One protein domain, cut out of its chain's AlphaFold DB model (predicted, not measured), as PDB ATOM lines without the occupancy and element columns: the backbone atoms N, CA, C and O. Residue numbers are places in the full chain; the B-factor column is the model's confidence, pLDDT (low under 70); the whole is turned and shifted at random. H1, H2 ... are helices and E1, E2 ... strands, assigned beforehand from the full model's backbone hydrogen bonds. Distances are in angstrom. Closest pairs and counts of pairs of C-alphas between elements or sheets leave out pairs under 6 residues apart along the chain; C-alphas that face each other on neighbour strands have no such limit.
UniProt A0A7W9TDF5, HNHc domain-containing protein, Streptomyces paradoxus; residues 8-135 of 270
ATOM      1  N   ALA A   8      -6.725 -53.864  65.535       86.88
ATOM      2  CA  ALA A   8      -5.669 -53.831  64.527       86.88
ATOM      3  C   ALA A   8      -5.900 -54.858  63.405       86.88
ATOM      4  O   ALA A   8      -5.695 -54.551  62.231       86.88
ATOM      5  N   ARG A   9      -6.369 -56.064  63.750       89.00
ATOM      6  CA  ARG A   9      -6.706 -57.113  62.779       89.00
ATOM      7  C   ARG A   9      -7.925 -56.715  61.951       89.00
ATOM      8  O   ARG A   9      -7.902 -56.898  60.739       89.00
ATOM      9  N   THR A  10      -8.952 -56.145  62.577       91.94
ATOM     10  CA  THR A  10     -10.137 -55.644  61.865       91.94
ATOM     11  C   THR A  10      -9.760 -54.542  60.877       91.94
ATOM     12  O   THR A  10     -10.135 -54.625  59.711       91.94
ATOM     13  N   ARG A  11      -8.940 -53.569  61.300       92.00
ATOM     14  CA  ARG A  11      -8.440 -52.509  60.412       92.00
ATOM     15  C   ARG A  11      -7.625 -53.076  59.249       92.00
ATOM     16  O   ARG A  11      -7.844 -52.678  58.113       92.00
ATOM     17  N   LEU A  12      -6.728 -54.028  59.509       92.94
ATOM     18  CA  LEU A  12      -5.945 -54.686  58.458       92.94
ATOM     19  C   LEU A  12      -6.844 -55.382  57.426       92.94
ATOM     20  O   LEU A  12      -6.648 -55.206  56.229       92.94
ATOM     21  N   LEU A  13      -7.835 -56.155  57.878       94.44
ATOM     22  CA  LEU A  13      -8.772 -56.837  56.982       94.44
ATOM     23  C   LEU A  13      -9.629 -55.850  56.185       94.44
ATOM     24  O   LEU A  13      -9.921 -56.119  55.023       94.44
ATOM     25  N   GLN A  14      -9.998 -54.714  56.778       94.94
ATOM     26  CA  GLN A  14     -10.708 -53.648  56.075       94.94
ATOM     27  C   GLN A  14      -9.855 -53.072  54.940       94.94
ATOM     28  O   GLN A  14     -10.340 -53.008  53.815       94.94
ATOM     29  N   VAL A  15      -8.587 -52.730  55.202       96.44
ATOM     30  CA  VAL A  15      -7.671 -52.225  54.163       96.44
ATOM     31  C   VAL A  15      -7.453 -53.283  53.076       96.44
ATOM     32  O   VAL A  15      -7.601 -52.999  51.896       96.44
ATOM     33  N   LEU A  16      -7.200 -54.543  53.441       95.88
ATOM     34  CA  LEU A  16      -7.084 -55.629  52.455       95.88
ATOM     35  C   LEU A  16      -8.367 -55.832  51.636       95.88
ATOM     36  O   LEU A  16      -8.308 -56.308  50.506       95.88
ATOM     37  N   GLY A  17      -9.530 -55.510  52.207       96.31
ATOM     38  CA  GLY A  17     -10.807 -55.515  51.506       96.31
ATOM     39  C   GLY A  17     -10.892 -54.413  50.454       96.31
ATOM     40  O   GLY A  17     -11.252 -54.702  49.316       96.31
ATOM     41  N   THR A  18     -10.516 -53.179  50.804       96.56
ATOM     42  CA  THR A  18     -10.551 -52.039  49.869       96.56
ATOM     43  C   THR A  18      -9.540 -52.187  48.738       96.56
ATOM     44  O   THR A  18      -9.818 -51.775  47.616       96.56
ATOM     45  N   MET A  19      -8.411 -52.855  48.986       98.12
ATOM     46  CA  MET A  19      -7.378 -53.122  47.980       98.12
ATOM     47  C   MET A  19      -7.818 -54.078  46.856       98.12
ATOM     48  O   MET A  19      -7.092 -54.235  45.880       98.12
ATOM     49  N   LYS A  20      -8.981 -54.733  46.958       96.12
ATOM     50  CA  LYS A  20      -9.499 -55.646  45.915       96.12
ATOM     51  C   LYS A  20     -10.323 -54.944  44.839       96.12
ATOM     52  O   LYS A  20     -10.743 -55.579  43.875       96.12
ATOM     53  N   THR A  21     -10.617 -53.664  45.030       95.88
ATOM     54  CA  THR A  21     -11.504 -52.880  44.170       95.88
ATOM     55  C   THR A  21     -10.929 -51.489  43.968       95.88
ATOM     56  O   THR A  21     -10.230 -50.981  44.841       95.88
ATOM     57  N   PHE A  22     -11.257 -50.851  42.853       96.56
ATOM     58  CA  PHE A  22     -10.880 -49.470  42.556       96.56
ATOM     59  C   PHE A  22     -12.116 -48.613  42.288       96.56
ATOM     60  O   PHE A  22     -13.202 -49.140  42.031       96.56
ATOM     61  N   GLU A  23     -11.947 -47.295  42.346       94.81
ATOM     62  CA  GLU A  23     -12.983 -46.343  41.952       94.81
ATOM     63  C   GLU A  23     -13.007 -46.227  40.419       94.81
ATOM     64  O   GLU A  23     -11.991 -45.857  39.832       94.81
ATOM     65  N   PRO A  24     -14.120 -46.544  39.727       90.69
ATOM     66  CA  PRO A  24     -14.132 -46.599  38.260       90.69
ATOM     67  C   PRO A  24     -13.784 -45.284  37.554       90.69
ATOM     68  O   PRO A  24     -13.241 -45.318  36.454       90.69
ATOM     69  N   GLU A  25     -14.097 -44.147  38.177       90.75
ATOM     70  CA  GLU A  25     -13.787 -42.806  37.656       90.75
ATOM     71  C   GLU A  25     -12.521 -42.196  38.282       90.75
ATOM     72  O   GLU A  25     -12.222 -41.028  38.053       90.75
ATOM     73  N   GLY A  26     -11.787 -42.965  39.092       93.38
ATOM     74  CA  GLY A  26     -10.548 -42.505  39.704       93.38
ATOM     75  C   GLY A  26      -9.379 -42.495  38.717       93.38
ATOM     76  O   GLY A  26      -9.284 -43.341  37.825       93.38
ATOM     77  N   ASP A  27      -8.453 -41.562  38.925       97.88
ATOM     78  CA  ASP A  27      -7.178 -41.515  38.215       97.88
ATOM     79  C   ASP A  27      -6.164 -42.445  38.895       97.88
ATOM     80  O   ASP A  27      -5.838 -42.274  40.076       97.88
ATOM     81  N   TYR A  28      -5.628 -43.405  38.142       98.69
ATOM     82  CA  TYR A  28      -4.662 -44.384  38.645       98.69
ATOM     83  C   TYR A  28      -3.432 -44.481  37.750       98.69
ATOM     84  O   TYR A  28      -3.535 -44.423  36.526       98.69
ATOM     85  N   TYR A  29      -2.282 -44.731  38.368       98.75
ATOM     86  CA  TYR A  29      -1.101 -45.266  37.702       98.75
ATOM     87  C   TYR A  29      -1.099 -46.791  37.806       98.75
ATOM     88  O   TYR A  29      -1.449 -47.349  38.845       98.75
ATOM     89  N   ALA A  30      -0.668 -47.471  36.747       98.50
ATOM     90  CA  ALA A  30      -0.403 -48.905  36.785       98.50
ATOM     91  C   ALA A  30       1.083 -49.131  37.063       98.50
ATOM     92  O   ALA A  30       1.910 -48.935  36.167       98.50
ATOM     93  N   LEU A  31       1.404 -49.516  38.297       98.38
ATOM     94  CA  LEU A  31       2.769 -49.750  38.761       98.38
ATOM     95  C   LEU A  31       2.995 -51.233  39.057       98.38
ATOM     96  O   LEU A  31       2.082 -51.948  39.464       98.38
ATOM     97  N   THR A  32       4.228 -51.686  38.888       97.12
ATOM     98  CA  THR A  32       4.669 -53.036  39.231       97.12
ATOM     99  C   THR A  32       5.887 -52.933  40.130       97.12
ATOM    100  O   THR A  32       6.823 -52.202  39.822       97.12
ATOM    101  N   LEU A  33       5.896 -53.683  41.228       97.50
ATOM    102  CA  LEU A  33       7.009 -53.725  42.168       97.50
ATOM    103  C   LEU A  33       7.516 -55.157  42.282       97.50
ATOM    104  O   LEU A  33       6.810 -56.041  42.768       97.50
ATOM    105  N   GLY A  34       8.735 -55.387  41.813       96.31
ATOM    106  CA  GLY A  34       9.347 -56.711  41.755       96.31
ATOM    107  C   GLY A  34      10.816 -56.669  42.144       96.31
ATOM    108  O   GLY A  34      11.351 -55.619  42.498       96.31
ATOM    109  N   ALA A  35      11.487 -57.818  42.088       95.38
ATOM    110  CA  ALA A  35      12.936 -57.897  42.199       95.38
ATOM    111  C   ALA A  35      13.522 -58.765  41.082       95.38
ATOM    112  O   ALA A  35      13.072 -59.882  40.815       95.38
ATOM    113  N   ASN A  36      14.565 -58.247  40.435       91.50
ATOM    114  CA  ASN A  36      15.188 -58.907  39.290       91.50
ATOM    115  C   ASN A  36      15.935 -60.193  39.697       91.50
ATOM    116  O   ASN A  36      16.083 -60.506  40.878       91.50
ATOM    117  N   ARG A  37      16.494 -60.920  38.719       90.12
ATOM    118  CA  ARG A  37      17.267 -62.166  38.929       90.12
ATOM    119  C   ARG A  37      18.479 -62.034  39.873       90.12
ATOM    120  O   ARG A  37      19.066 -63.044  40.256       90.12
ATOM    121  N   ARG A  38      18.865 -60.810  40.260       89.12
ATOM    122  CA  ARG A  38      19.926 -60.509  41.243       89.12
ATOM    123  C   ARG A  38      19.388 -60.072  42.609       89.12
ATOM    124  O   ARG A  38      20.169 -59.618  43.438       89.12
ATOM    125  N   GLY A  39      18.077 -60.162  42.828       91.25
ATOM    126  CA  GLY A  39      17.417 -59.773  44.074       91.25
ATOM    127  C   GLY A  39      17.367 -58.263  44.312       91.25
ATOM    128  O   GLY A  39      17.068 -57.837  45.423       91.25
ATOM    129  N   ARG A  40      17.673 -57.431  43.302       92.19
ATOM    130  CA  ARG A  40      17.524 -55.976  43.433       92.19
ATOM    131  C   ARG A  40      16.076 -55.592  43.117       92.19
ATOM    132  O   ARG A  40      15.601 -55.996  42.050       92.19
ATOM    133  N   PRO A  41      15.400 -54.825  43.991       95.06
ATOM    134  CA  PRO A  41      14.054 -54.349  43.718       95.06
ATOM    135  C   PRO A  41      14.051 -53.405  42.512       95.06
ATOM    136  O   PRO A  41      15.043 -52.717  42.253       95.06
ATOM    137  N   PHE A  42      12.939 -53.375  41.792       93.94
ATOM    138  CA  PHE A  42      12.702 -52.464  40.683       93.94
ATOM    139  C   PHE A  42      11.238 -52.025  40.649       93.94
ATOM    140  O   PHE A  42      10.353 -52.729  41.143       93.94
ATOM    141  N   TRP A  43      11.009 -50.881  40.011       95.56
ATOM    142  CA  TRP A  43       9.685 -50.405  39.642       95.56
ATOM    143  C   TRP A  43       9.468 -50.557  38.139       95.56
ATOM    144  O   TRP A  43      10.352 -50.251  37.342       95.56
ATOM    145  N   GLY A  44       8.288 -51.034  37.763       93.81
ATOM    146  CA  GLY A  44       7.744 -50.965  36.416       93.81
ATOM    147  C   GLY A  44       6.524 -50.051  36.400       93.81
ATOM    148  O   GLY A  44       5.830 -49.917  37.408       93.81
ATOM    149  N   ALA A  45       6.250 -49.430  35.258       95.81
ATOM    150  CA  ALA A  45       5.073 -48.594  35.077       95.81
ATOM    151  C   ALA A  45       4.549 -48.700  33.645       95.81
ATOM    152  O   ALA A  45       5.320 -48.859  32.694       95.81
ATOM    153  N   GLN A  46       3.238 -48.536  33.477       95.56
ATOM    154  CA  GLN A  46       2.700 -48.120  32.184       95.56
ATOM    155  C   GLN A  46       3.133 -46.680  31.925       95.56
ATOM    156  O   GLN A  46       2.909 -45.803  32.758       95.56
ATOM    157  N   THR A  47       3.773 -46.437  30.785       96.31
ATOM    158  CA  THR A  47       4.416 -45.151  30.489       96.31
ATOM    159  C   THR A  47       4.023 -44.613  29.124       96.31
ATOM    160  O   THR A  47       3.631 -45.364  28.229       96.31
ATOM    161  N   HIS A  48       4.200 -43.310  28.936       96.00
ATOM    162  CA  HIS A  48       4.128 -42.647  27.640       96.00
ATOM    163  C   HIS A  48       5.438 -41.918  27.346       96.00
ATOM    164  O   HIS A  48       6.199 -41.566  28.248       96.00
ATOM    165  N   TRP A  49       5.702 -41.722  26.057       96.62
ATOM    166  CA  TRP A  49       6.838 -40.945  25.583       96.62
ATOM    167  C   TRP A  49       6.628 -39.461  25.899       96.62
ATOM    168  O   TRP A  49       5.554 -38.924  25.621       96.62
ATOM    169  N   VAL A  50       7.654 -38.806  26.447       97.25
ATOM    170  CA  VAL A  50       7.643 -37.357  26.727       97.25
ATOM    171  C   VAL A  50       8.785 -36.598  26.045       97.25
ATOM    172  O   VAL A  50       8.781 -35.370  26.031       97.25
ATOM    173  N   GLY A  51       9.757 -37.303  25.463       97.50
ATOM    174  CA  GLY A  51      10.886 -36.687  24.774       97.50
ATOM    175  C   GLY A  51      11.992 -37.680  24.442       97.50
ATOM    176  O   GLY A  51      11.886 -38.873  24.712       97.50
ATOM    177  N   PHE A  52      13.077 -37.179  23.860       96.88
ATOM    178  CA  PHE A  52      14.309 -37.946  23.679       96.88
ATOM    179  C   PHE A  52      15.351 -37.518  24.705       96.88
ATOM    180  O   PHE A  52      15.371 -36.368  25.143       96.88
ATOM    181  N   SER A  53      16.213 -38.459  25.069       95.25
ATOM    182  CA  SER A  53      17.360 -38.219  25.936       95.25
ATOM    183  C   SER A  53      18.328 -37.204  25.328       95.25
ATOM    184  O   SER A  53      18.658 -37.271  24.140       95.25
ATOM    185  N   GLU A  54      18.857 -36.315  26.169       93.12
ATOM    186  CA  GLU A  54      19.980 -35.447  25.801       93.12
ATOM    187  C   GLU A  54      21.320 -36.206  25.774       93.12
ATOM    188  O   GLU A  54      22.194 -35.877  24.972       93.12
ATOM    189  N   ARG A  55      21.483 -37.249  26.608       91.19
ATOM    190  CA  ARG A  55      22.706 -38.075  26.683       91.19
ATOM    191  C   ARG A  55      22.869 -38.964  25.452       91.19
ATOM    192  O   ARG A  55      23.979 -39.158  24.961       91.19
ATOM    193  N   ASN A  56      21.770 -39.516  24.944       91.75
ATOM    194  CA  ASN A  56      21.747 -40.369  23.764       91.75
ATOM    195  C   ASN A  56      20.417 -40.197  23.014       91.75
ATOM    196  O   ASN A  56      19.430 -40.808  23.403       91.75
ATOM    197  N   PRO A  57      20.377 -39.476  21.879       92.12
ATOM    198  CA  PRO A  57      19.133 -39.207  21.142       92.12
ATOM    199  C   PRO A  57      18.382 -40.438  20.599       92.12
ATOM    200  O   PRO A  57      17.303 -40.294  20.035       92.12
ATOM    201  N   ARG A  58      18.954 -41.647  20.713       91.56
ATOM    202  CA  ARG A  58      18.269 -42.918  20.410       91.56
ATOM    203  C   ARG A  58      17.547 -43.517  21.622       91.56
ATOM    204  O   ARG A  58      16.961 -44.588  21.500       91.56
ATOM    205  N   TRP A  59      17.653 -42.880  22.781       93.94
ATOM    206  CA  TRP A  59      16.941 -43.219  24.005       93.94
ATOM    207  C   TRP A  59      15.788 -42.249  24.226       93.94
ATOM    208  O   TRP A  59      15.822 -41.096  23.790       93.94
ATOM    209  N   GLU A  60      14.769 -42.730  24.918       95.50
ATOM    210  CA  GLU A  60      13.559 -41.975  25.198       95.50
ATOM    211  C   GLU A  60      13.585 -41.442  26.624       95.50
ATOM    212  O   GLU A  60      14.208 -42.016  27.509       95.50
ATOM    213  N   VAL A  61      12.856 -40.362  26.859       97.38
ATOM    214  CA  VAL A  61      12.401 -39.988  28.193       97.38
ATOM    215  C   VAL A  61      10.936 -40.385  28.272       97.38
ATOM    216  O   VAL A  61      10.138 -40.031  27.394       97.38
ATOM    217  N   ARG A  62      10.581 -41.152  29.301       96.94
ATOM    218  CA  ARG A  62       9.234 -41.690  29.494       96.94
ATOM    219  C   ARG A  62       8.738 -41.376  30.895       96.94
ATOM    220  O   ARG A  62       9.504 -41.465  31.845       96.94
ATOM    221  N   ALA A  63       7.463 -41.025  31.014       97.25
ATOM    222  CA  ALA A  63       6.808 -40.762  32.294       97.25
ATOM    223  C   ALA A  63       5.679 -41.767  32.523       97.25
ATOM    224  O   ALA A  63       5.103 -42.282  31.556       97.25
ATOM    225  N   ALA A  64       5.349 -42.044  33.785       97.81
ATOM    226  CA  ALA A  64       4.214 -42.904  34.093       97.81
ATOM    227  C   ALA A  64       2.909 -42.280  33.569       97.81
ATOM    228  O   ALA A  64       2.695 -41.068  33.627       97.81
ATOM    229  N   SER A  65       2.037 -43.121  33.023       97.62
ATOM    230  CA  SER A  65       0.744 -42.722  32.474       97.62
ATOM    231  C   SER A  65      -0.365 -42.979  33.479       97.62
ATOM    232  O   SER A  65      -0.401 -44.039  34.107       97.62
ATOM    233  N   LEU A  66      -1.328 -42.061  33.539       98.31
ATOM    234  CA  LEU A  66      -2.645 -42.406  34.058       98.31
ATOM    235  C   LEU A  66      -3.290 -43.437  33.126       98.31
ATOM    236  O   LEU A  66      -3.166 -43.346  31.900       98.31
ATOM    237  N   VAL A  67      -3.946 -44.437  33.707       97.75
ATOM    238  CA  VAL A  67      -4.545 -45.560  32.981       97.75
ATOM    239  C   VAL A  67      -6.051 -45.617  33.187       97.75
ATOM    240  O   VAL A  67      -6.571 -45.115  34.177       97.75
ATOM    241  N   ASN A  68      -6.750 -46.305  32.281       96.75
ATOM    242  CA  ASN A  68      -8.096 -46.791  32.568       96.75
ATOM    243  C   ASN A  68      -7.983 -47.979  33.547       96.75
ATOM    244  O   ASN A  68      -7.528 -49.051  33.124       96.75
ATOM    245  N   PRO A  69      -8.390 -47.824  34.820       97.12
ATOM    246  CA  PRO A  69      -8.185 -48.859  35.826       97.12
ATOM    247  C   PRO A  69      -8.953 -50.144  35.499       97.12
ATOM    248  O   PRO A  69      -8.426 -51.231  35.714       97.12
ATOM    249  N   ALA A  70     -10.143 -50.044  34.893       97.00
ATOM    250  CA  ALA A  70     -10.931 -51.215  34.514       97.00
ATOM    251  C   ALA A  70     -10.240 -52.053  33.436       97.00
ATOM    252  O   ALA A  70     -10.129 -53.267  33.587       97.00
ATOM    253  N   GLY A  71      -9.718 -51.405  32.393       96.06
ATOM    254  CA  GLY A  71      -9.028 -52.108  31.309       96.06
ATOM    255  C   GLY A  71      -7.733 -52.778  31.771       96.06
ATOM    256  O   GLY A  71      -7.448 -53.907  31.381       96.06
ATOM    257  N   VAL A  72      -6.961 -52.115  32.637       96.31
ATOM    258  CA  VAL A  72      -5.712 -52.684  33.171       96.31
ATOM    259  C   VAL A  72      -5.989 -53.826  34.151       96.31
ATOM    260  O   VAL A  72      -5.364 -54.881  34.040       96.31
ATOM    261  N   ALA A  73      -6.942 -53.654  35.070       96.88
ATOM    262  CA  ALA A  73      -7.352 -54.704  35.998       96.88
ATOM    263  C   ALA A  73      -7.882 -55.943  35.262       96.88
ATOM    264  O   ALA A  73      -7.521 -57.069  35.610       96.88
ATOM    265  N   GLU A  74      -8.707 -55.751  34.229       96.38
ATOM    266  CA  GLU A  74      -9.189 -56.837  33.373       96.38
ATOM    267  C   GLU A  74      -8.025 -57.535  32.664       96.38
ATOM    268  O   GLU A  74      -7.917 -58.757  32.743       96.38
ATOM    269  N   ALA A  75      -7.112 -56.779  32.045       94.38
ATOM    270  CA  ALA A  75      -5.960 -57.341  31.350       94.38
ATOM    271  C   ALA A  75      -5.075 -58.189  32.278       94.38
ATOM    272  O   ALA A  75      -4.747 -59.325  31.938       94.38
ATOM    273  N   TRP A  76      -4.719 -57.683  33.466       95.12
ATOM    274  CA  TRP A  76      -3.964 -58.460  34.456       95.12
ATOM    275  C   TRP A  76      -4.715 -59.708  34.909       95.12
ATOM    276  O   TRP A  76      -4.118 -60.781  34.967       95.12
ATOM    277  N   SER A  77      -6.024 -59.600  35.144       94.50
ATOM    278  CA  SER A  77      -6.844 -60.738  35.571       94.50
ATOM    279  C   SER A  77      -6.935 -61.822  34.492       94.50
ATOM    280  O   SER A  77      -6.812 -63.003  34.804       94.50
ATOM    281  N   VAL A  78      -7.091 -61.442  33.218       93.19
ATOM    282  CA  VAL A  78      -7.083 -62.372  32.075       93.19
ATOM    283  C   VAL A  78      -5.717 -63.033  31.910       93.19
ATOM    284  O   VAL A  78      -5.648 -64.222  31.608       93.19
ATOM    285  N   MET A  79      -4.638 -62.286  32.147       89.56
ATOM    286  CA  MET A  79      -3.289 -62.842  32.165       89.56
ATOM    287  C   MET A  79      -3.032 -63.714  33.394       89.56
ATOM    288  O   MET A  79      -2.024 -64.392  33.404       89.56
ATOM    289  N   GLY A  80      -3.896 -63.738  34.414       92.12
ATOM    290  CA  GLY A  80      -3.652 -64.484  35.654       92.12
ATOM    291  C   GLY A  80      -2.610 -63.836  36.571       92.12
ATOM    292  O   GLY A  80      -2.029 -64.519  37.406       92.12
ATOM    293  N   ARG A  81      -2.363 -62.529  36.419       93.25
ATOM    294  CA  ARG A  81      -1.435 -61.763  37.256       93.25
ATOM    295  C   ARG A  81      -2.184 -61.092  38.397       93.25
ATOM    296  O   ARG A  81      -3.077 -60.276  38.163       93.25
ATOM    297  N   ASP A  82      -1.772 -61.392  39.623       92.69
ATOM    298  CA  ASP A  82      -2.313 -60.741  40.813       92.69
ATOM    299  C   ASP A  82      -2.054 -59.229  40.788       92.69
ATOM    300  O   ASP A  82      -0.984 -58.752  40.387       92.69
ATOM    301  N   TRP A  83      -3.043 -58.472  41.257       97.50
ATOM    302  CA  TRP A  83      -2.966 -57.026  41.392       97.50
ATOM    303  C   TRP A  83      -3.754 -56.541  42.612       97.50
ATOM    304  O   TRP A  83      -4.657 -57.220  43.107       97.50
ATOM    305  N   VAL A  84      -3.408 -55.351  43.097       98.38
ATOM    306  CA  VAL A  84      -4.135 -54.647  44.164       98.38
ATOM    307  C   VAL A  84      -4.420 -53.201  43.771       98.38
ATOM    308  O   VAL A  84      -3.744 -52.630  42.924       98.38
ATOM    309  N   ALA A  85      -5.408 -52.577  44.393       98.50
ATOM    310  CA  ALA A  85      -5.598 -51.136  44.334       98.50
ATOM    311  C   ALA A  85      -5.009 -50.476  45.590       98.50
ATOM    312  O   ALA A  85      -5.161 -50.989  46.698       98.50
ATOM    313  N   VAL A  86      -4.329 -49.348  45.419       98.56
ATOM    314  CA  VAL A  86      -3.713 -48.566  46.494       98.56
ATOM    315  C   VAL A  86      -4.386 -47.200  46.531       98.56
ATOM    316  O   VAL A  86      -4.269 -46.427  45.583       98.56
ATOM    317  N   HIS A  87      -5.088 -46.921  47.629       97.31
ATOM    318  CA  HIS A  87      -5.971 -45.755  47.782       97.31
ATOM    319  C   HIS A  87      -5.446 -44.727  48.783       97.31
ATOM    320  O   HIS A  87      -5.843 -43.569  48.745       97.31
ATOM    321  N   ASP A  88      -4.576 -45.155  49.696       97.50
ATOM    322  CA  ASP A  88      -4.082 -44.363  50.821       97.50
ATOM    323  C   ASP A  88      -2.722 -44.883  51.324       97.50
ATOM    324  O   ASP A  88      -2.210 -45.912  50.875       97.50
ATOM    325  N   GLU A  89      -2.136 -44.197  52.308       97.88
ATOM    326  CA  GLU A  89      -0.875 -44.602  52.945       97.88
ATOM    327  C   GLU A  89      -0.919 -46.017  53.547       97.88
ATOM    328  O   GLU A  89       0.080 -46.739  53.535       97.88
ATOM    329  N   ALA A  90      -2.069 -46.437  54.085       97.12
ATOM    330  CA  ALA A  90      -2.198 -47.737  54.733       97.12
ATOM    331  C   ALA A  90      -2.119 -48.875  53.707       97.12
ATOM    332  O   ALA A  90      -1.381 -49.844  53.904       97.12
ATOM    333  N   SER A  91      -2.844 -48.745  52.599       98.12
ATOM    334  CA  SER A  91      -2.783 -49.668  51.466       98.12
ATOM    335  C   SER A  91      -1.432 -49.607  50.747       98.12
ATOM    336  O   SER A  91      -0.914 -50.661  50.374       98.12
ATOM    337  N   LEU A  92      -0.791 -48.434  50.650       98.44
ATOM    338  CA  LEU A  92       0.568 -48.305  50.108       98.44
ATOM    339  C   LEU A  92       1.583 -49.073  50.963       98.44
ATOM    340  O   LEU A  92       2.377 -49.855  50.442       98.44
ATOM    341  N   ALA A  93       1.529 -48.925  52.288       96.62
ATOM    342  CA  ALA A  93       2.414 -49.639  53.205       96.62
ATOM    343  C   ALA A  93       2.250 -51.168  53.127       96.62
ATOM    344  O   ALA A  93       3.215 -51.909  53.357       96.62
ATOM    345  N   LEU A  94       1.043 -51.656  52.823       97.00
ATOM    346  CA  LEU A  94       0.802 -53.075  52.554       97.00
ATOM    347  C   LEU A  94       1.351 -53.480  51.186       97.00
ATOM    348  O   LEU A  94       2.065 -54.476  51.101       97.00
ATOM    349  N   TYR A  95       1.088 -52.700  50.141       98.12
ATOM    350  CA  TYR A  95       1.592 -52.968  48.795       98.12
ATOM    351  C   TYR A  95       3.124 -53.054  48.748       98.12
ATOM    352  O   TYR A  95       3.660 -54.022  48.216       98.12
ATOM    353  N   LEU A  96       3.835 -52.150  49.430       97.12
ATOM    354  CA  LEU A  96       5.298 -52.192  49.554       97.12
ATOM    355  C   LEU A  96       5.825 -53.470  50.232       97.12
ATOM    356  O   LEU A  96       7.011 -53.764  50.141       97.12
ATOM    357  N   ARG A  97       4.987 -54.255  50.915       94.88
ATOM    358  CA  ARG A  97       5.364 -55.579  51.446       94.88
ATOM    359  C   ARG A  97       4.989 -56.716  50.504       94.88
ATOM    360  O   ARG A  97       5.657 -57.744  50.501       94.88
ATOM    361  N   LEU A  98       3.905 -56.547  49.751       95.12
ATOM    362  CA  LEU A  98       3.353 -57.573  48.871       95.12
ATOM    363  C   LEU A  98       4.063 -57.624  47.514       95.12
ATOM    364  O   LEU A  98       4.237 -58.723  46.986       95.12
ATOM    365  N   GLY A  99       4.462 -56.471  46.971       97.25
ATOM    366  CA  GLY A  99       4.923 -56.343  45.588       97.25
ATOM    367  C   GLY A  99       3.825 -56.677  44.573       97.25
ATOM    368  O   GLY A  99       2.643 -56.752  44.911       97.25
ATOM    369  N   GLY A 100       4.227 -56.907  43.326       97.38
ATOM    370  CA  GLY A 100       3.335 -57.215  42.212       97.38
ATOM    371  C   GLY A 100       2.724 -55.976  41.571       97.38
ATOM    372  O   GLY A 100       3.248 -54.864  41.695       97.38
ATOM    373  N   ASN A 101       1.623 -56.183  40.852       98.25
ATOM    374  CA  ASN A 101       0.927 -55.116  40.146       98.25
ATOM    375  C   ASN A 101       0.035 -54.317  41.098       98.25
ATOM    376  O   ASN A 101      -0.624 -54.877  41.978       98.25
ATOM    377  N   ALA A 102      -0.026 -53.009  40.890       98.69
ATOM    378  CA  ALA A 102      -0.943 -52.139  41.589       98.69
ATOM    379  C   ALA A 102      -1.539 -51.067  40.681       98.69
ATOM    380  O   ALA A 102      -0.843 -50.437  39.885       98.69
ATOM    381  N   LEU A 103      -2.832 -50.821  40.875       98.75
ATOM    382  CA  LEU A 103      -3.462 -49.558  40.518       98.75
ATOM    383  C   LEU A 103      -3.243 -48.594  41.683       98.75
ATOM    384  O   LEU A 103      -3.897 -48.714  42.717       98.75
ATOM    385  N   VAL A 104      -2.312 -47.658  41.536       98.75
ATOM    386  CA  VAL A 104      -1.997 -46.672  42.574       98.75
ATOM    387  C   VAL A 104      -2.728 -45.375  42.277       98.75
ATOM    388  O   VAL A 104      -2.533 -44.792  41.211       98.75
ATOM    389  N   ALA A 105      -3.589 -44.944  43.201       98.62
ATOM    390  CA  ALA A 105      -4.340 -43.704  43.064       98.62
ATOM    391  C   ALA A 105      -3.378 -42.530  42.854       98.62
ATOM    392  O   ALA A 105      -2.347 -42.437  43.525       98.62
ATOM    393  N   LYS A 106      -3.729 -41.631  41.932       98.50
ATOM    394  CA  LYS A 106      -2.874 -40.521  41.500       98.50
ATOM    395  C   LYS A 106      -2.270 -39.742  42.668       98.50
ATOM    396  O   LYS A 106      -1.055 -39.599  42.724       98.50
ATOM    397  N   GLN A 107      -3.102 -39.322  43.622       98.12
ATOM    398  CA  GLN A 107      -2.657 -38.537  44.775       98.12
ATOM    399  C   GLN A 107      -1.606 -39.287  45.609       98.12
ATOM    400  O   GLN A 107      -0.575 -38.728  45.956       98.12
ATOM    401  N   VAL A 108      -1.813 -40.586  45.855       98.56
ATOM    402  CA  VAL A 108      -0.857 -41.418  46.605       98.56
ATOM    403  C   VAL A 108       0.473 -41.541  45.860       98.56
ATOM    404  O   VAL A 108       1.535 -41.501  46.479       98.56
ATOM    405  N   ALA A 109       0.427 -41.699  44.535       98.38
ATOM    406  CA  ALA A 109       1.633 -41.786  43.723       98.38
ATOM    407  C   ALA A 109       2.404 -40.456  43.702       98.38
ATOM    408  O   ALA A 109       3.619 -40.461  43.873       98.38
ATOM    409  N   GLU A 110       1.710 -39.330  43.543       98.19
ATOM    410  CA  GLU A 110       2.313 -37.992  43.551       98.19
ATOM    411  C   GLU A 110       2.928 -37.648  44.918       98.19
ATOM    412  O   GLU A 110       4.032 -37.105  44.968       98.19
ATOM    413  N   ASP A 111       2.272 -38.028  46.017       98.38
ATOM    414  CA  ASP A 111       2.729 -37.702  47.373       98.38
ATOM    415  C   ASP A 111       3.885 -38.593  47.857       98.38
ATOM    416  O   ASP A 111       4.761 -38.132  48.592       98.38
ATOM    417  N   HIS A 112       3.904 -39.874  47.468       98.44
ATOM    418  CA  HIS A 112       4.818 -40.860  48.064       98.44
ATOM    419  C   HIS A 112       5.736 -41.579  47.075       98.44
ATOM    420  O   HIS A 112       6.706 -42.204  47.501       98.44
ATOM    421  N   LEU A 113       5.441 -41.525  45.775       98.06
ATOM    422  CA  LEU A 113       6.157 -42.253  44.723       98.06
ATOM    423  C   LEU A 113       6.555 -41.328  43.561       98.06
ATOM    424  O   LEU A 113       6.668 -41.788  42.426       98.06
ATOM    425  N   ALA A 114       6.793 -40.041  43.837       97.31
ATOM    426  CA  ALA A 114       7.145 -39.043  42.825       97.31
ATOM    427  C   ALA A 114       8.329 -39.489  41.947       97.31
ATOM    428  O   ALA A 114       8.241 -39.408  40.725       97.31
ATOM    429  N   ASP A 115       9.381 -40.054  42.550       95.25
ATOM    430  CA  ASP A 115      10.560 -40.557  41.828       95.25
ATOM    431  C   ASP A 115      10.242 -41.745  40.901       95.25
ATOM    432  O   ASP A 115      10.942 -41.971  39.921       95.25
ATOM    433  N   VAL A 116       9.181 -42.505  41.191       95.88
ATOM    434  CA  VAL A 116       8.753 -43.662  40.385       95.88
ATOM    435  C   VAL A 116       7.933 -43.223  39.173       95.88
ATOM    436  O   VAL A 116       8.016 -43.845  38.115       95.88
ATOM    437  N   ILE A 117       7.114 -42.179  39.325       97.69
ATOM    438  CA  ILE A 117       6.224 -41.694  38.258       97.69
ATOM    439  C   ILE A 117       6.846 -40.592  37.398       97.69
ATOM    440  O   ILE A 117       6.342 -40.311  36.304       97.69
ATOM    441  N   ALA A 118       7.916 -39.964  37.891       97.06
ATOM    442  CA  ALA A 118       8.620 -38.895  37.207       97.06
ATOM    443  C   ALA A 118       9.149 -39.346  35.832       97.06
ATOM    444  O   ALA A 118       9.431 -40.527  35.619       97.06
ATOM    445  N   PRO A 119       9.312 -38.407  34.885       97.56
ATOM    446  CA  PRO A 119      10.030 -38.680  33.651       97.56
ATOM    447  C   PRO A 119      11.426 -39.249  33.935       97.56
ATOM    448  O   PRO A 119      12.221 -38.607  34.620       97.56
ATOM    449  N   SER A 120      11.733 -40.413  33.368       95.88
ATOM    450  CA  SER A 120      13.062 -41.025  33.437       95.88
ATOM    451  C   SER A 120      13.569 -41.373  32.041       95.88
ATOM    452  O   SER A 120      12.802 -41.612  31.102       95.88
ATOM    453  N   GLU A 121      14.889 -41.329  31.901       95.81
ATOM    454  CA  GLU A 121      15.594 -41.737  30.700       95.81
ATOM    455  C   GLU A 121      15.594 -43.262  30.591       95.81
ATOM    456  O   GLU A 121      15.965 -43.973  31.525       95.81
ATOM    457  N   CYS A 122      15.193 -43.756  29.426       94.12
ATOM    458  CA  CYS A 122      14.977 -45.163  29.173       94.12
ATOM    459  C   CYS A 122      15.555 -45.583  27.821       94.12
ATOM    460  O   CYS A 122      15.386 -44.913  26.798       94.12
ATOM    461  N   MET A 123      16.156 -46.768  27.789       92.25
ATOM    462  CA  MET A 123      16.521 -47.457  26.552       92.25
ATOM    463  C   MET A 123      15.549 -48.601  26.263       92.25
ATOM    464  O   MET A 123      15.004 -49.199  27.188       92.25
ATOM    465  N   HIS A 124      15.389 -48.969  24.991       88.50
ATOM    466  CA  HIS A 124      14.745 -50.237  24.649       88.50
ATOM    467  C   HIS A 124      15.569 -51.406  25.186       88.50
ATOM    468  O   HIS A 124      16.785 -51.464  25.001       88.50
ATOM    469  N   ASP A 125      14.906 -52.377  25.798       85.56
ATOM    470  CA  ASP A 125      15.549 -53.574  26.351       85.56
ATOM    471  C   ASP A 125      15.991 -54.598  25.281       85.56
ATOM    472  O   ASP A 125      16.612 -55.613  25.611       85.56
ATOM    473  N   GLY A 126      15.703 -54.308  24.006       81.50
ATOM    474  CA  GLY A 126      15.937 -55.161  22.839       81.50
ATOM    475  C   GLY A 126      14.764 -56.088  22.507       81.50
ATOM    476  O   GLY A 126      14.738 -56.667  21.422       81.50
ATOM    477  N   SER A 127      13.772 -56.221  23.394       75.44
ATOM    478  CA  SER A 127      12.635 -57.135  23.222       75.44
ATOM    479  C   SER A 127      11.777 -56.797  22.000       75.44
ATOM    480  O   SER A 127      11.125 -57.685  21.459       75.44
ATOM    481  N   ILE A 128      11.840 -55.561  21.498       73.31
ATOM    482  CA  ILE A 128      11.123 -55.129  20.290       73.31
ATOM    483  C   ILE A 128      11.423 -55.979  19.052       73.31
ATOM    484  O   ILE A 128      10.522 -56.247  18.262       73.31
ATOM    485  N   GLU A 129      12.647 -56.496  18.924       73.38
ATOM    486  CA  GLU A 129      13.039 -57.381  17.815       73.38
ATOM    487  C   GLU A 129      12.321 -58.739  17.855       73.38
ATOM    488  O   GLU A 129      12.259 -59.453  16.856       73.38
ATOM    489  N   VAL A 130      11.764 -59.099  19.012       67.81
ATOM    490  CA  VAL A 130      11.012 -60.338  19.248       67.81
ATOM    491  C   VAL A 130       9.563 -60.060  19.669       67.81
ATOM    492  O   VAL A 130       8.907 -60.929  20.237       67.81
ATOM    493  N   GLY A 131       9.047 -58.860  19.366       65.44
ATOM    494  CA  GLY A 131       7.649 -58.473  19.593       65.44
ATOM    495  C   GLY A 131       7.319 -57.951  20.997       65.44
ATOM    496  O   GLY A 131       6.142 -57.768  21.304       65.44
ATOM    497  N   GLY A 132       8.327 -57.711  21.836       71.06
ATOM    498  CA  GLY A 132       8.180 -57.054  23.134       71.06
ATOM    499  C   GLY A 132       8.171 -55.523  23.040       71.06
ATOM    500  O   GLY A 132       8.441 -54.934  21.997       71.06
ATOM    501  N   PHE A 133       7.855 -54.855  24.150       68.69
ATOM    502  CA  PHE A 133       7.762 -53.387  24.220       68.69
ATOM    503  C   PHE A 133       8.412 -52.827  25.494       68.69
ATOM    504  O   PHE A 133       7.979 -51.804  26.025       68.69
ATOM    505  N   GLY A 134       9.419 -53.530  26.019       81.69
ATOM    506  CA  GLY A 134      10.064 -53.192  27.281       81.69
ATOM    507  C   GLY A 134      11.077 -52.051  27.180       81.69
ATOM    508  O   GLY A 134      11.689 -51.790  26.139       81.69
ATOM    509  N   TYR A 135      11.263 -51.378  28.312       89.06
ATOM    510  CA  TYR A 135      12.230 -50.304  28.498       89.06
ATOM    511  C   TYR A 135      13.011 -50.533  29.792       89.06
ATOM    512  O   TYR A 135      12.472 -51.069  30.761       89.06
TER     513      TYR A 135
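Overview. This is residues 8 to 135 of the 270 residues of the protein "HNHc domain-containing protein" of Streptomyces paradoxus (UniProt A0A7W9TDF5). A strongly twisted four-stranded sheet forms the core, with H2 over one face and H3 and H4 over the other; where E2 turns into E3 at 89 degrees, a smaller three-stranded sheet is built on beside it. H1 lies at one end of this elongated body, and H6 lies beyond the small sheet's strand E7. The printed part has 128 residues, with six named helices and seven named strands in the order H1 E1 E2 E3 E4 H2 E5 H3 E6 H4 H5 E7 H6. The class is mixed: the large sheet runs E2 E1 E6 E5 and is mixed, the small one runs E3 E4 E7 and is antiparallel. The whole is compact, with a radius of gyration of the C-alphas of 15.7 A and spans of 52 by 32 by 29 A.

Arrangement. Start at E1, residues 28 to 35, and E2, residues 41 to 45, a hairpin with N 44 and O 32 at 2.8 A. On the other side of E1 find E6, residues 100 to 105, antiparallel, with N 31 and O 102 at 2.9 A. Next is E5, residues 83 to 86, parallel to E6, with N 86 and O 103 at 2.8 A. H2, residues 69 to 79, is on this sheet at a height of 9.0 A; the C-alphas of Pro 69 and Leu 103 are its closest to E6, 6.7 A. H3, residues 89 to 98, is on the opposite face at 8.6 A, making three layers, helices on both faces; E5, H3 and E6 form a strand-helix-strand unit, parallel strands joined through a helix, with a right-handed crossover. H4, residues 106 to 112, is on the same face as H3 and stands up from the sheet at 48 degrees. H1, residues 8 to 18, and H3 only just touch, only at their ends, with 3 pairs of C-alphas within 8 A, closest Val 15 and Ser 91, 6.1 A. E3, residues 47 to 52, and E4, residues 60 to 64, form a hairpin, with N 50 and O 61 at 2.9 A; E7, residues 120 to 124, is antiparallel to E4, with N 62 and O 120 at 2.9 A. H5, residues 114 to 117, only grazes both sheets; H6, residues 127 to 130, is on neither. H1, H2 and H4 have every O i to N i+4 pair within hydrogen-bond range, H3 has 5 of 6, and H5 and H6 are too short for one.

Along the chain. Find C-alpha 8 at (-5.669, -53.831, 64.527); from there H1 runs 15.6 A to Thr 18. E1 runs 22.5 A from C-alpha 28 at (-4.662, -44.384, 38.645). E6 spans 15.6 A, H2 15.3 A. H6 ends at C-alpha 130, (11.012, -60.338, 19.248).

Size, cuts and confidence. Look to the C-alphas of Thr 10 and Pro 57, the two farthest apart, 52.8 A. The printed part has no cut and no long link. Mean pLDDT of the printed part is 94.0; residues 130 to 131 and 133 are under 70.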